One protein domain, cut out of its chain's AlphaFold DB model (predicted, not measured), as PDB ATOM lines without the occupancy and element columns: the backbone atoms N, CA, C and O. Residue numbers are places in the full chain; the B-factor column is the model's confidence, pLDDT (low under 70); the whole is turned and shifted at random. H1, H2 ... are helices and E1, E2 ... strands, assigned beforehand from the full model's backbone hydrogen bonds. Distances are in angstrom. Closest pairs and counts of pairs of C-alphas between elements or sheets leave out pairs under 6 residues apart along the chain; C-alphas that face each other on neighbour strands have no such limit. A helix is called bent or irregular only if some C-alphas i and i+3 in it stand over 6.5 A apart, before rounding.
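What this domain is: This is residues 11 to 115 of the 298 residues of an uncharacterized protein of Micromonospora craterilacus (UniProt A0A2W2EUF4). A small head, made of the strand hairpin E1 and E2 with the short helix H3, sits at one end of a long helical hairpin of H1 and bent H2. The printed part has 105 residues, mostly helix, in the order H1, H2, E1, E2, H3; the sheet is antiparallel. It is loose, radius of gyration of the C-alphas 16.3 A, spanning 51 by 29 by 20 A.

How they stand to each other: E1, residues 70 to 72, and E2, residues 78 to 80, form an antiparallel hairpin, N 71 and O 79 within hydrogen-bond range at 2.8 A. H3, residues 104 to 114, is irregular, C-alphas 110 and 113 being 9.5 A apart; the closest C-alphas of E2 and H3, Leu 78 and His 114, are 5.9 A apart. H2, residues 38 to 65, one helix by its hydrogen bonds, is bent, C-alphas 54 and 57 being 6.6 A apart, into H2a, to 54, and H2b, from 57. H1, residues 11 to 31, touches H2a, opposite ways at a shallow tilt of 19 degrees, closest C-alphas Tyr 24 and Ala 48, 4.4 A. Every O i to N i+4 pair is within hydrogen-bond range in H1, H2a and H2b, and 5 of 7 in H3.

Where its parts are: H1, 30.0 A long, begins at C-alpha 11 (-17.792, 9.733, -8.933); H2a is 24.3 A and H3, 12.4 A, ends at C-alpha 114 (-35.793, 13.410, -4.362).

The domain as a whole: The farthest C-alphas, Ala 37 and Ala 105, are 51.4 A apart. The link E2 to H3 is long; the printed part has no cut, and no printed residue is under 70 in pLDDT.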
ATOM      1  N   ALA A  11     -16.966   9.297  -7.812       96.62
ATOM      2  CA  ALA A  11     -17.792   9.733  -8.933       96.62
ATOM      3  C   ALA A  11     -17.160   9.424 -10.299       96.62
ATOM      4  O   ALA A  11     -17.857   9.009 -11.226       96.62
ATOM      5  N   GLU A  12     -15.844   9.591 -10.448       96.75
ATOM      6  CA  GLU A  12     -15.136   9.233 -11.683       96.75
ATOM      7  C   GLU A  12     -15.114   7.722 -11.903       96.75
ATOM      8  O   GLU A  12     -15.346   7.267 -13.025       96.75
ATOM      9  N   ILE A  13     -14.865   6.948 -10.841       97.00
ATOM     10  CA  ILE A  13     -14.873   5.484 -10.896       97.00
ATOM     11  C   ILE A  13     -16.254   4.993 -11.340       97.00
ATOM     12  O   ILE A  13     -16.356   4.300 -12.355       97.00
ATOM     13  N   ASP A  14     -17.318   5.421 -10.660       97.00
ATOM     14  CA  ASP A  14     -18.676   4.975 -10.974       97.00
ATOM     15  C   ASP A  14     -19.166   5.516 -12.330       97.00
ATOM     16  O   ASP A  14     -19.881   4.819 -13.045       97.00
ATOM     17  N   THR A  15     -18.725   6.702 -12.771       97.50
ATOM     18  CA  THR A  15     -19.026   7.201 -14.131       97.50
ATOM     19  C   THR A  15     -18.465   6.267 -15.202       97.50
ATOM     20  O   THR A  15     -19.100   6.026 -16.233       97.50
ATOM     21  N   ARG A  16     -17.253   5.745 -14.990       96.19
ATOM     22  CA  ARG A  16     -16.606   4.811 -15.922       96.19
ATOM     23  C   ARG A  16     -17.255   3.434 -15.839       96.19
ATOM     24  O   ARG A  16     -17.518   2.841 -16.884       96.19
ATOM     25  N   LEU A  17     -17.587   2.989 -14.631       96.56
ATOM     26  CA  LEU A  17     -18.293   1.736 -14.396       96.56
ATOM     27  C   LEU A  17     -19.648   1.708 -15.113       96.56
ATOM     28  O   LEU A  17     -19.923   0.766 -15.846       96.56
ATOM     29  N   ILE A  18     -20.446   2.777 -15.003       96.56
ATOM     30  CA  ILE A  18     -21.736   2.897 -15.700       96.56
ATOM     31  C   ILE A  18     -21.566   2.733 -17.213       96.56
ATOM     32  O   ILE A  18     -22.343   2.019 -17.842       96.56
ATOM     33  N   LYS A  19     -20.545   3.357 -17.817       97.00
ATOM     34  CA  LYS A  19     -20.288   3.211 -19.259       97.00
ATOM     35  C   LYS A  19     -20.000   1.757 -19.629       97.00
ATOM     36  O   LYS A  19     -20.574   1.263 -20.594       97.00
ATOM     37  N   LEU A  20     -19.164   1.072 -18.849       97.25
ATOM     38  CA  LEU A  20     -18.830  -0.337 -19.074       97.25
ATOM     39  C   LEU A  20     -20.043  -1.251 -18.881       97.25
ATOM     40  O   LEU A  20     -20.266  -2.138 -19.700       97.25
ATOM     41  N   TRP A  21     -20.878  -0.999 -17.873       96.56
ATOM     42  CA  TRP A  21     -22.136  -1.719 -17.675       96.56
ATOM     43  C   TRP A  21     -23.122  -1.517 -18.824       96.56
ATOM     44  O   TRP A  21     -23.732  -2.485 -19.276       96.56
ATOM     45  N   LEU A  22     -23.255  -0.295 -19.344       96.25
ATOM     46  CA  LEU A  22     -24.089  -0.026 -20.517       96.25
ATOM     47  C   LEU A  22     -23.548  -0.744 -21.759       96.25
ATOM     48  O   LEU A  22     -24.323  -1.350 -22.499       96.25
ATOM     49  N   THR A  23     -22.227  -0.736 -21.969       97.25
ATOM     50  CA  THR A  23     -21.583  -1.505 -23.043       97.25
ATOM     51  C   THR A  23     -21.839  -3.002 -22.884       97.25
ATOM     52  O   THR A  23     -22.213  -3.656 -23.858       97.25
ATOM     53  N   TYR A  24     -21.689  -3.545 -21.676       97.56
ATOM     54  CA  TYR A  24     -21.976  -4.945 -21.372       97.56
ATOM     55  C   TYR A  24     -23.432  -5.300 -21.695       97.56
ATOM     56  O   TYR A  24     -23.684  -6.217 -22.474       97.56
ATOM     57  N   ALA A  25     -24.389  -4.543 -21.148       95.88
ATOM     58  CA  ALA A  25     -25.816  -4.796 -21.316       95.88
ATOM     59  C   ALA A  25     -26.243  -4.713 -22.787       95.88
ATOM     60  O   ALA A  25     -26.956  -5.590 -23.274       95.88
ATOM     61  N   HIS A  26     -25.758  -3.705 -23.518       97.06
ATOM     62  CA  HIS A  26     -26.028  -3.552 -24.946       97.06
ATOM     63  C   HIS A  26     -25.522  -4.752 -25.757       97.06
ATOM     64  O   HIS A  26     -26.263  -5.320 -26.558       97.06
ATOM     65  N   ASN A  27     -24.282  -5.182 -25.516       97.56
ATOM     66  CA  ASN A  27     -23.695  -6.306 -26.240       97.56
ATOM     67  C   ASN A  27     -24.327  -7.652 -25.857       97.56
ATOM     68  O   ASN A  27     -24.523  -8.497 -26.730       97.56
ATOM     69  N   ARG A  28     -24.726  -7.851 -24.595       97.44
ATOM     70  CA  ARG A  28     -25.508  -9.033 -24.190       97.44
ATOM     71  C   ARG A  28     -26.864  -9.075 -24.887       97.44
ATOM     72  O   ARG A  28     -27.217 -10.115 -25.429       97.44
ATOM     73  N   ALA A  29     -27.567  -7.946 -24.962       95.81
ATOM     74  CA  ALA A  29     -28.841  -7.860 -25.673       95.81
ATOM     75  C   ALA A  29     -28.702  -8.179 -27.174       95.81
ATOM     76  O   ALA A  29     -29.574  -8.831 -27.745       95.81
ATOM     77  N   ILE A  30     -27.601  -7.761 -27.811       95.31
ATOM     78  CA  ILE A  30     -27.287  -8.162 -29.191       95.31
ATOM     79  C   ILE A  30     -27.045  -9.673 -29.261       95.31
ATOM     80  O   ILE A  30     -27.656 -10.347 -30.087       95.31
ATOM     81  N   ALA A  31     -26.176 -10.212 -28.402       94.00
ATOM     82  CA  ALA A  31     -25.791 -11.622 -28.429       94.00
ATOM     83  C   ALA A  31     -26.973 -12.581 -28.197       94.00
ATOM     84  O   ALA A  31     -27.030 -13.642 -28.824       94.00
ATOM     85  N   ASP A  32     -27.922 -12.183 -27.351       94.88
ATOM     86  CA  ASP A  32     -29.136 -12.944 -27.036       94.88
ATOM     87  C   ASP A  32     -30.198 -12.863 -28.154       94.88
ATOM     88  O   ASP A  32     -31.247 -13.498 -28.069       94.88
ATOM     89  N   SER A  33     -29.952 -12.106 -29.232       94.44
ATOM     90  CA  SER A  33     -30.848 -12.066 -30.388       94.44
ATOM     91  C   SER A  33     -30.727 -13.330 -31.251       94.44
ATOM     92  O   SER A  33     -29.650 -13.699 -31.734       94.44
ATOM     93  N   ASP A  34     -31.864 -13.959 -31.547       89.19
ATOM     94  CA  ASP A  34     -31.927 -15.141 -32.419       89.19
ATOM     95  C   ASP A  34     -31.756 -14.816 -33.912       89.19
ATOM     96  O   ASP A  34     -31.554 -15.712 -34.729       89.19
ATOM     97  N   ARG A  35     -31.843 -13.535 -34.296       92.94
ATOM     98  CA  ARG A  35     -31.916 -13.099 -35.704       92.94
ATOM     99  C   ARG A  35     -30.585 -12.636 -36.302       92.94
ATOM    100  O   ARG A  35     -30.576 -12.150 -37.430       92.94
ATOM    101  N   ILE A  36     -29.483 -12.741 -35.566       95.19
ATOM    102  CA  ILE A  36     -28.171 -12.248 -36.006       95.19
ATOM    103  C   ILE A  36     -27.243 -13.385 -36.439       95.19
ATOM    104  O   ILE A  36     -27.356 -14.520 -35.979       95.19
ATOM    105  N   ALA A  37     -26.299 -13.068 -37.327       96.31
ATOM    106  CA  ALA A  37     -25.266 -14.008 -37.747       96.31
ATOM    107  C   ALA A  37     -24.360 -14.405 -36.567       96.31
ATOM    108  O   ALA A  37     -24.076 -13.584 -35.692       96.31
ATOM    109  N   ALA A  38     -23.856 -15.644 -36.580       95.69
ATOM    110  CA  ALA A  38     -22.999 -16.176 -35.515       95.69
ATOM    111  C   ALA A  38     -21.765 -15.294 -35.245       95.69
ATOM    112  O   ALA A  38     -21.471 -14.996 -34.096       95.69
ATOM    113  N   SER A  39     -21.118 -14.762 -36.287       96.56
ATOM    114  CA  SER A  39     -19.964 -13.863 -36.137       96.56
ATOM    115  C   SER A  39     -20.289 -12.554 -35.405       96.56
ATOM    116  O   SER A  39     -19.467 -12.053 -34.636       96.56
ATOM    117  N   ILE A  40     -21.490 -12.000 -35.606       97.00
ATOM    118  CA  ILE A  40     -21.958 -10.803 -34.891       97.00
ATOM    119  C   ILE A  40     -22.204 -11.154 -33.422       97.00
ATOM    120  O   ILE A  40     -21.790 -10.405 -32.539       97.00
ATOM    121  N   ARG A  41     -22.827 -12.310 -33.158       96.81
ATOM    122  CA  ARG A  41     -23.047 -12.815 -31.796       96.81
ATOM    123  C   ARG A  41     -21.725 -13.018 -31.056       96.81
ATOM    124  O   ARG A  41     -21.610 -12.595 -29.910       96.81
ATOM    125  N   ASP A  42     -20.730 -13.619 -31.703       96.88
ATOM    126  CA  ASP A  42     -19.411 -13.862 -31.113       96.88
ATOM    127  C   ASP A  42     -18.680 -12.551 -30.814       96.88
ATOM    128  O   ASP A  42     -18.149 -12.377 -29.717       96.88
ATOM    129  N   THR A  43     -18.738 -11.591 -31.741       97.69
ATOM    130  CA  THR A  43     -18.175 -10.246 -31.543       97.69
ATOM    131  C   THR A  43     -18.835  -9.537 -30.359       97.69
ATOM    132  O   THR A  43     -18.146  -8.973 -29.511       97.69
ATOM    133  N   ALA A  44     -20.165  -9.605 -30.256       96.62
ATOM    134  CA  ALA A  44     -20.905  -9.017 -29.144       96.62
ATOM    135  C   ALA A  44     -20.570  -9.707 -27.809       96.62
ATOM    136  O   ALA A  44     -20.321  -9.041 -26.807       96.62
ATOM    137  N   ASN A  45     -20.481 -11.039 -27.786       97.38
ATOM    138  CA  ASN A  45     -20.061 -11.777 -26.593       97.38
ATOM    139  C   ASN A  45     -18.641 -11.402 -26.151       97.38
ATOM    140  O   ASN A  45     -18.412 -11.241 -24.952       97.38
ATOM    141  N   GLN A  46     -17.705 -11.238 -27.089       97.56
ATOM    142  CA  GLN A  46     -16.349 -10.797 -26.771       97.56
ATOM    143  C   GLN A  46     -16.353  -9.380 -26.190       97.56
ATOM    144  O   GLN A  46     -15.824  -9.173 -25.104       97.56
ATOM    145  N   ALA A  47     -17.047  -8.433 -26.827       97.00
ATOM    146  CA  ALA A  47     -17.155  -7.062 -26.330       97.00
ATOM    147  C   ALA A  47     -17.808  -6.981 -24.936       97.00
ATOM    148  O   ALA A  47     -17.409  -6.163 -24.106       97.00
ATOM    149  N   ALA A  48     -18.793  -7.839 -24.648       97.06
ATOM    150  CA  ALA A  48     -19.371  -7.952 -23.312       97.06
ATOM    151  C   ALA A  48     -18.341  -8.467 -22.289       97.06
ATOM    152  O   ALA A  48     -18.233  -7.901 -21.202       97.06
ATOM    153  N   ARG A  49     -17.555  -9.498 -22.624       97.44
ATOM    154  CA  ARG A  49     -16.487 -10.007 -21.745       97.44
ATOM    155  C   ARG A  49     -15.423  -8.946 -21.475       97.44
ATOM    156  O   ARG A  49     -15.110  -8.713 -20.313       97.44
ATOM    157  N   ASP A  50     -14.966  -8.248 -22.511       97.31
ATOM    158  CA  ASP A  50     -13.962  -7.186 -22.391       97.31
ATOM    159  C   ASP A  50     -14.461  -6.035 -21.504       97.31
ATOM    160  O   ASP A  50     -13.696  -5.449 -20.736       97.31
ATOM    161  N   ALA A  51     -15.751  -5.690 -21.597       96.19
ATOM    162  CA  ALA A  51     -16.363  -4.673 -20.745       96.19
ATOM    163  C   ALA A  51     -16.455  -5.128 -19.279       96.19
ATOM    164  O   ALA A  51     -16.199  -4.328 -18.380       96.19
ATOM    165  N   ALA A  52     -16.788  -6.400 -19.036       96.38
ATOM    166  CA  ALA A  52     -16.831  -6.975 -17.693       96.38
ATOM    167  C   ALA A  52     -15.431  -7.045 -17.055       96.38
ATOM    168  O   ALA A  52     -15.263  -6.637 -15.909       96.38
ATOM    169  N   GLU A  53     -14.417  -7.476 -17.808       96.56
ATOM    170  CA  GLU A  53     -13.021  -7.513 -17.351       96.56
ATOM    171  C   GLU A  53     -12.500  -6.112 -17.001       96.56
ATOM    172  O   GLU A  53     -11.842  -5.919 -15.982       96.56
ATOM    173  N   GLN A  54     -12.863  -5.101 -17.795       95.06
ATOM    174  CA  GLN A  54     -12.531  -3.703 -17.508       95.06
ATOM    175  C   GLN A  54     -13.293  -3.120 -16.311       95.06
ATOM    176  O   GLN A  54     -12.792  -2.197 -15.664       95.06
ATOM    177  N   ALA A  55     -14.502  -3.609 -16.031       95.94
ATOM    178  CA  ALA A  55     -15.309  -3.158 -14.901       95.94
ATOM    179  C   ALA A  55     -14.776  -3.702 -13.569       95.94
ATOM    180  O   ALA A  55     -14.857  -3.019 -12.550       95.94
ATOM    181  N   GLU A  56     -14.182  -4.894 -13.582       95.88
ATOM    182  CA  GLU A  56     -13.710  -5.579 -12.380       95.88
ATOM    183  C   GLU A  56     -12.728  -4.769 -11.512       95.88
ATOM    184  O   GLU A  56     -12.968  -4.680 -10.309       95.88
ATOM    185  N   PRO A  57     -11.674  -4.106 -12.031       95.69
ATOM    186  CA  PRO A  57     -10.802  -3.280 -11.192       95.69
ATOM    187  C   PRO A  57     -11.513  -2.054 -10.590       95.69
ATOM    188  O   PRO A  57     -11.152  -1.610  -9.501       95.69
ATOM    189  N   LEU A  58     -12.535  -1.506 -11.262       95.81
ATOM    190  CA  LEU A  58     -13.348  -0.410 -10.717       95.81
ATOM    191  C   LEU A  58     -14.217  -0.909  -9.556       95.81
ATOM    192  O   LEU A  58     -14.333  -0.237  -8.531       95.81
ATOM    193  N   GLU A  59     -14.780  -2.107  -9.694       95.88
ATOM    194  CA  GLU A  59     -15.544  -2.760  -8.632       95.88
ATOM    195  C   GLU A  59     -14.665  -3.235  -7.477       95.88
ATOM    196  O   GLU A  59     -15.066  -3.147  -6.319       95.88
ATOM    197  N   ALA A  60     -13.440  -3.675  -7.758       95.62
ATOM    198  CA  ALA A  60     -12.451  -3.979  -6.734       95.62
ATOM    199  C   ALA A  60     -12.121  -2.734  -5.902       95.62
ATOM    200  O   ALA A  60     -12.153  -2.806  -4.675       95.62
ATOM    201  N   ALA A  61     -11.913  -1.582  -6.548       95.56
ATOM    202  CA  ALA A  61     -11.702  -0.318  -5.848       95.56
ATOM    203  C   ALA A  61     -12.909   0.075  -4.978       95.56
ATOM    204  O   ALA A  61     -12.728   0.568  -3.864       95.56
ATOM    205  N   TYR A  62     -14.137  -0.176  -5.448       95.19
ATOM    206  CA  TYR A  62     -15.345   0.012  -4.640       95.19
ATOM    207  C   TYR A  62     -15.369  -0.907  -3.421       95.19
ATOM    208  O   TYR A  62     -15.600  -0.435  -2.314       95.19
ATOM    209  N   ARG A  63     -15.081  -2.201  -3.593       95.44
ATOM    210  CA  ARG A  63     -15.042  -3.165  -2.481       95.44
ATOM    211  C   ARG A  63     -13.952  -2.847  -1.458       95.44
ATOM    212  O   ARG A  63     -14.126  -3.165  -0.288       95.44
ATOM    213  N   GLU A  64     -12.856  -2.224  -1.884       95.56
ATOM    214  CA  GLU A  64     -11.765  -1.803  -1.000       95.56
ATOM    215  C   GLU A  64     -12.113  -0.541  -0.196       95.56
ATOM    216  O   GLU A  64     -11.842  -0.475   1.001       95.56
ATOM    217  N   ARG A  65     -12.709   0.470  -0.841       94.25
ATOM    218  CA  ARG A  65     -12.932   1.797  -0.233       94.25
ATOM    219  C   ARG A  65     -14.346   2.007   0.320       94.25
ATOM    220  O   ARG A  65     -14.541   2.933   1.099       94.25
ATOM    221  N   LEU A  66     -15.313   1.191  -0.103       94.06
ATOM    222  CA  LEU A  66     -16.712   1.158   0.348       94.06
ATOM    223  C   LEU A  66     -17.385   2.539   0.427       94.06
ATOM    224  O   LEU A  66     -18.004   2.891   1.429       94.06
ATOM    225  N   TRP A  67     -17.265   3.346  -0.631       95.69
ATOM    226  CA  TRP A  67     -17.951   4.641  -0.679       95.69
ATOM    227  C   TRP A  67     -19.465   4.479  -0.847       95.69
ATOM    228  O   TRP A  67     -19.941   3.505  -1.419       95.69
ATOM    229  N   ASN A  68     -20.250   5.471  -0.427       95.94
ATOM    230  CA  ASN A  68     -21.699   5.425  -0.620       95.94
ATOM    231  C   ASN A  68     -22.061   5.435  -2.113       95.94
ATOM    232  O   ASN A  68     -21.667   6.342  -2.852       95.94
ATOM    233  N   ARG A  69     -22.863   4.456  -2.545       96.75
ATOM    234  CA  ARG A  69     -23.492   4.435  -3.872       96.75
ATOM    235  C   ARG A  69     -24.968   4.787  -3.771       96.75
ATOM    236  O   ARG A  69     -25.703   4.240  -2.947       96.75
ATOM    237  N   TRP A  70     -25.397   5.664  -4.671       96.38
ATOM    238  CA  TRP A  70     -26.766   6.159  -4.739       96.38
ATOM    239  C   TRP A  70     -27.435   5.725  -6.039       96.38
ATOM    240  O   TRP A  70     -26.857   5.837  -7.120       96.38
ATOM    241  N   TRP A  71     -28.667   5.243  -5.934       96.69
ATOM    242  CA  TRP A  71     -29.405   4.627  -7.032       96.69
ATOM    243  C   TRP A  71     -30.682   5.404  -7.322       96.69
ATOM    244  O   TRP A  71     -31.546   5.541  -6.459       96.69
ATOM    245  N   TRP A  72     -30.806   5.900  -8.548       94.56
ATOM    246  CA  TRP A  72     -31.984   6.605  -9.026       94.56
ATOM    247  C   TRP A  72     -33.015   5.629  -9.579       94.56
ATOM    248  O   TRP A  72     -32.729   4.866 -10.510       94.56
ATOM    249  N   VAL A  73     -34.227   5.693  -9.038       91.56
ATOM    250  CA  VAL A  73     -35.389   4.978  -9.570       91.56
ATOM    251  C   VAL A  73     -36.140   5.903 -10.534       91.56
ATOM    252  O   VAL A  73     -36.553   6.992 -10.122       91.56
ATOM    253  N   PRO A  74     -36.348   5.518 -11.809       85.81
ATOM    254  CA  PRO A  74     -37.147   6.307 -12.745       85.81
ATOM    255  C   PRO A  74     -38.545   6.610 -12.187       85.81
ATOM    256  O   PRO A  74     -39.235   5.711 -11.715       85.81
ATOM    257  N   ASN A  75     -38.968   7.879 -12.251       79.44
ATOM    258  CA  ASN A  75     -40.219   8.381 -11.652       79.44
ATOM    259  C   ASN A  75     -40.344   8.163 -10.128       79.44
ATOM    260  O   ASN A  75     -41.454   8.150  -9.600       79.44
ATOM    261  N   GLY A  76     -39.223   7.979  -9.428       86.25
ATOM    262  CA  GLY A  76     -39.185   7.712  -7.994       86.25
ATOM    263  C   GLY A  76     -38.183   8.591  -7.253       86.25
ATOM    264  O   GLY A  76     -38.082   9.794  -7.500       86.25
ATOM    265  N   HIS A  77     -37.465   7.970  -6.317       90.38
ATOM    266  CA  HIS A  77     -36.497   8.626  -5.444       90.38
ATOM    267  C   HIS A  77     -35.072   8.117  -5.687       90.38
ATOM    268  O   HIS A  77     -34.837   7.090  -6.330       90.38
ATOM    269  N   LEU A  78     -34.116   8.848  -5.126       93.62
ATOM    270  CA  LEU A  78     -32.731   8.451  -4.968       93.62
ATOM    271  C   LEU A  78     -32.593   7.619  -3.684       93.62
ATOM    272  O   LEU A  78     -32.941   8.073  -2.593       93.62
ATOM    273  N   HIS A  79     -32.092   6.394  -3.812       96.06
ATOM    274  CA  HIS A  79     -31.925   5.442  -2.717       96.06
ATOM    275  C   HIS A  79     -30.456   5.229  -2.372       96.06
ATOM    276  O   HIS A  79     -29.605   5.166  -3.260       96.06
ATOM    277  N   ARG A  80     -30.181   5.033  -1.083       92.62
ATOM    278  CA  ARG A  80     -28.888   4.560  -0.589       92.62
ATOM    279  C   ARG A  80     -28.782   3.048  -0.801       92.62
ATOM    280  O   ARG A  80     -29.736   2.332  -0.507       92.62
ATOM    281  N   GLU A  81     -27.657   2.584  -1.343       79.50
ATOM    282  CA  GLU A  81     -27.236   1.166  -1.395       79.50
ATOM    283  C   GLU A  81     -28.154   0.177  -2.150       79.50
ATOM    284  O   GLU A  81     -27.842  -1.001  -2.263       79.50
ATOM    285  N   GLY A  82     -29.248   0.623  -2.768       75.12
ATOM    286  CA  GLY A  82     -30.095  -0.207  -3.633       75.12
ATOM    287  C   GLY A  82     -30.997  -1.210  -2.897       75.12
ATOM    288  O   GLY A  82     -31.979  -1.647  -3.486       75.12
ATOM    289  N   GLU A  83     -30.756  -1.534  -1.629       80.44
ATOM    290  CA  GLU A  83     -31.499  -2.564  -0.870       80.44
ATOM    291  C   GLU A  83     -32.603  -2.003   0.047       80.44
ATOM    292  O   GLU A  83     -32.991  -2.602   1.048       80.44
ATOM    293  N   CYS A  84     -33.141  -0.829  -0.274       91.12
ATOM    294  CA  CYS A  84     -34.220  -0.229   0.507       91.12
ATOM    295  C   CYS A  84     -35.480  -1.114   0.508       91.12
ATOM    296  O   CYS A  84     -35.925  -1.564  -0.545       91.12
ATOM    297  N   SER A  85     -36.122  -1.279   1.669       91.44
ATOM    298  CA  SER A  85     -37.340  -2.093   1.839       91.44
ATOM    299  C   SER A  85     -38.544  -1.627   1.011       91.44
ATOM    300  O   SER A  85     -39.510  -2.370   0.853       91.44
ATOM    301  N   THR A  86     -38.508  -0.403   0.479       89.00
ATOM    302  CA  THR A  86     -39.541   0.125  -0.422       89.00
ATOM    303  C   THR A  86     -39.318  -0.258  -1.886       89.00
ATOM    304  O   THR A  86     -40.159   0.062  -2.723       89.00
ATOM    305  N   LEU A  87     -38.179  -0.865  -2.222       90.50
ATOM    306  CA  LEU A  87     -37.846  -1.302  -3.573       90.50
ATOM    307  C   LEU A  87     -38.281  -2.754  -3.759       90.50
ATOM    308  O   LEU A  87     -38.028  -3.611  -2.916       90.50
ATOM    309  N   TYR A  88     -38.924  -3.036  -4.888       89.69
ATOM    310  CA  TYR A  88     -39.224  -4.404  -5.286       89.69
ATOM    311  C   TYR A  88     -38.016  -5.003  -6.010       89.69
ATOM    312  O   TYR A  88     -37.221  -4.285  -6.616       89.69
ATOM    313  N   ALA A  89     -37.907  -6.334  -6.022       88.88
ATOM    314  CA  ALA A  89     -36.857  -7.029  -6.775       88.88
ATOM    315  C   ALA A  89     -36.865  -6.672  -8.276       88.88
ATOM    316  O   ALA A  89     -35.829  -6.716  -8.931       88.88
ATOM    317  N   SER A  90     -38.029  -6.289  -8.806       90.56
ATOM    318  CA  SER A  90     -38.232  -5.853 -10.188       90.56
ATOM    319  C   SER A  90     -38.060  -4.345 -10.405       90.56
ATOM    320  O   SER A  90     -38.376  -3.861 -11.486       90.56
ATOM    321  N   THR A  91     -37.690  -3.565  -9.385       91.00
ATOM    322  CA  THR A  91     -37.567  -2.111  -9.533       91.00
ATOM    323  C   THR A  91     -36.302  -1.768 -10.315       91.00
ATOM    324  O   THR A  91     -35.191  -2.093  -9.887       91.00
ATOM    325  N   ASP A  92     -36.480  -1.059 -11.430       89.69
ATOM    326  CA  ASP A  92     -35.377  -0.515 -12.218       89.69
ATOM    327  C   ASP A  92     -34.621   0.554 -11.424       89.69
ATOM    328  O   ASP A  92     -35.209   1.463 -10.831       89.69
ATOM    329  N   ARG A  93     -33.292   0.440 -11.414       92.69
ATOM    330  CA  ARG A  93     -32.393   1.285 -10.623       92.69
ATOM    331  C   ARG A  93     -31.186   1.660 -11.464       92.69
ATOM    332  O   ARG A  93     -30.566   0.797 -12.075       92.69
ATOM    333  N   ASN A  94     -30.826   2.937 -11.447       93.31
ATOM    334  CA  ASN A  94     -29.671   3.457 -12.171       93.31
ATOM    335  C   ASN A  94     -28.665   4.040 -11.181       93.31
ATOM    336  O   ASN A  94     -29.008   4.931 -10.403       93.31
ATOM    337  N   LEU A  95     -27.424   3.557 -11.203       95.69
ATOM    338  CA  LEU A  95     -26.363   4.127 -10.376       95.69
ATOM    339  C   LEU A  95     -26.153   5.600 -10.754       95.69
ATOM    340  O   LEU A  95     -26.021   5.941 -11.927       95.69
ATOM    341  N   THR A  96     -26.130   6.483  -9.760       95.62
ATOM    342  CA  THR A  96     -25.971   7.928  -9.953       95.62
ATOM    343  C   THR A  96     -24.544   8.326  -9.613       95.62
ATOM    344  O   THR A  96     -24.265   8.751  -8.497       95.62
ATOM    345  N   ALA A  97     -23.636   8.218 -10.586       96.25
ATOM    346  CA  ALA A  97     -22.214   8.497 -10.364       96.25
ATOM    347  C   ALA A  97     -21.938   9.897  -9.793       96.25
ATOM    348  O   ALA A  97     -21.042  10.066  -8.977       96.25
ATOM    349  N   ALA A  98     -22.741  10.900 -10.161       95.50
ATOM    350  CA  ALA A  98     -22.605  12.255  -9.627       95.50
ATOM    351  C   ALA A  98     -22.836  12.351  -8.107       95.50
ATOM    352  O   ALA A  98     -22.412  13.340  -7.518       95.50
ATOM    353  N   ALA A  99     -23.499  11.361  -7.503       96.12
ATOM    354  CA  ALA A  99     -23.739  11.258  -6.067       96.12
ATOM    355  C   ALA A  99     -22.786  10.271  -5.369       96.12
ATOM    356  O   ALA A  99     -22.788  10.179  -4.145       96.12
ATOM    357  N   SER A 100     -21.976   9.517  -6.114       96.56
ATOM    358  CA  SER A 100     -21.088   8.512  -5.533       96.56
ATOM    359  C   SER A 100     -20.065   9.141  -4.593       96.56
ATOM    360  O   SER A 100     -19.386  10.106  -4.941       96.56
ATOM    361  N   GLY A 101     -19.952   8.573  -3.395       96.31
ATOM    362  CA  GLY A 101     -19.106   9.087  -2.322       96.31
ATOM    363  C   GLY A 101     -19.699  10.248  -1.525       96.31
ATOM    364  O   GLY A 101     -19.056  10.672  -0.572       96.31
ATOM    365  N   MET A 102     -20.902  10.732  -1.857       96.94
ATOM    366  CA  MET A 102     -21.597  11.710  -1.016       96.94
ATOM    367  C   MET A 102     -22.134  11.070   0.261       96.94
ATOM    368  O   MET A 102     -22.657   9.947   0.240       96.94
ATOM    369  N   ASP A 103     -22.048  11.809   1.362       96.19
ATOM    370  CA  ASP A 103     -22.779  11.501   2.588       96.19
ATOM    371  C   ASP A 103     -24.258  11.935   2.513       96.19
ATOM    372  O   ASP A 103     -24.721  12.534   1.535       96.19
ATOM    373  N   ASP A 104     -25.016  11.593   3.556       95.12
ATOM    374  CA  ASP A 104     -26.450  11.875   3.640       95.12
ATOM    375  C   ASP A 104     -26.756  13.387   3.605       95.12
ATOM    376  O   ASP A 104     -27.772  13.796   3.042       95.12
ATOM    377  N   ALA A 105     -25.897  14.237   4.177       93.38
ATOM    378  CA  ALA A 105     -26.118  15.682   4.195       93.38
ATOM    379  C   ALA A 105     -25.874  16.287   2.807       93.38
ATOM    380  O   ALA A 105     -26.708  17.040   2.306       93.38
ATOM    381  N   GLN A 106     -24.780  15.893   2.156       94.19
ATOM    382  CA  GLN A 106     -24.419  16.323   0.808       94.19
ATOM    383  C   GLN A 106     -25.462  15.895  -0.229       94.19
ATOM    384  O   GLN A 106     -25.810  16.669  -1.124       94.19
ATOM    385  N   VAL A 107     -25.992  14.671  -0.118       94.69
ATOM    386  CA  VAL A 107     -27.022  14.204  -1.051       94.69
ATOM    387  C   VAL A 107     -28.347  14.931  -0.825       94.69
ATOM    388  O   VAL A 107     -29.029  15.263  -1.793       94.69
ATOM    389  N   VAL A 108     -28.714  15.220   0.428       90.88
ATOM    390  CA  VAL A 108     -29.924  15.989   0.746       90.88
ATOM    391  C   VAL A 108     -29.786  17.433   0.283       90.88
ATOM    392  O   VAL A 108     -30.721  17.967  -0.301       90.88
ATOM    393  N   GLU A 109     -28.626  18.055   0.464       88.81
ATOM    394  CA  GLU A 109     -28.359  19.399  -0.051       88.81
ATOM    395  C   GLU A 109     -28.487  19.442  -1.581       88.81
ATOM    396  O   GLU A 109     -29.126  20.337  -2.135       88.81
ATOM    397  N   ARG A 110     -27.926  18.446  -2.277       90.44
ATOM    398  CA  ARG A 110     -27.882  18.424  -3.742       90.44
ATOM    399  C   ARG A 110     -29.185  17.979  -4.406       90.44
ATOM    400  O   ARG A 110     -29.540  18.511  -5.456       90.44
ATOM    401  N   TYR A 111     -29.859  16.977  -3.851       85.25
ATOM    402  CA  TYR A 111     -31.025  16.325  -4.462       85.25
ATOM    403  C   TYR A 111     -32.332  16.605  -3.711       85.25
ATOM    404  O   TYR A 111     -33.413  16.326  -4.235       85.25
ATOM    405  N   GLY A 112     -32.260  17.183  -2.512       87.69
ATOM    406  CA  GLY A 112     -33.414  17.639  -1.748       87.69
ATOM    407  C   GLY A 112     -34.448  16.545  -1.523       87.69
ATOM    408  O   GLY A 112     -34.162  15.463  -1.012       87.69
ATOM    409  N   TRP A 113     -35.677  16.847  -1.927       83.62
ATOM    410  CA  TRP A 113     -36.849  15.995  -1.740       83.62
ATOM    411  C   TRP A 113     -36.854  14.740  -2.617       83.62
ATOM    412  O   TRP A 113     -37.684  13.859  -2.416       83.62
ATOM    413  N   HIS A 114     -35.936  14.632  -3.581       87.69
ATOM    414  CA  HIS A 114     -35.793  13.410  -4.362       87.69
ATOM    415  C   HIS A 114     -35.147  12.273  -3.567       87.69
ATOM    416  O   HIS A 114     -35.167  11.140  -4.032       87.69
ATOM    417  N   VAL A 115     -34.558  12.535  -2.399       92.06
ATOM    418  CA  VAL A 115     -33.904  11.510  -1.581       92.06
ATOM    419  C   VAL A 115     -34.951  10.686  -0.827       92.06
ATOM    420  O   VAL A 115     -35.866  11.221  -0.203       92.06
TER     421      VAL A 115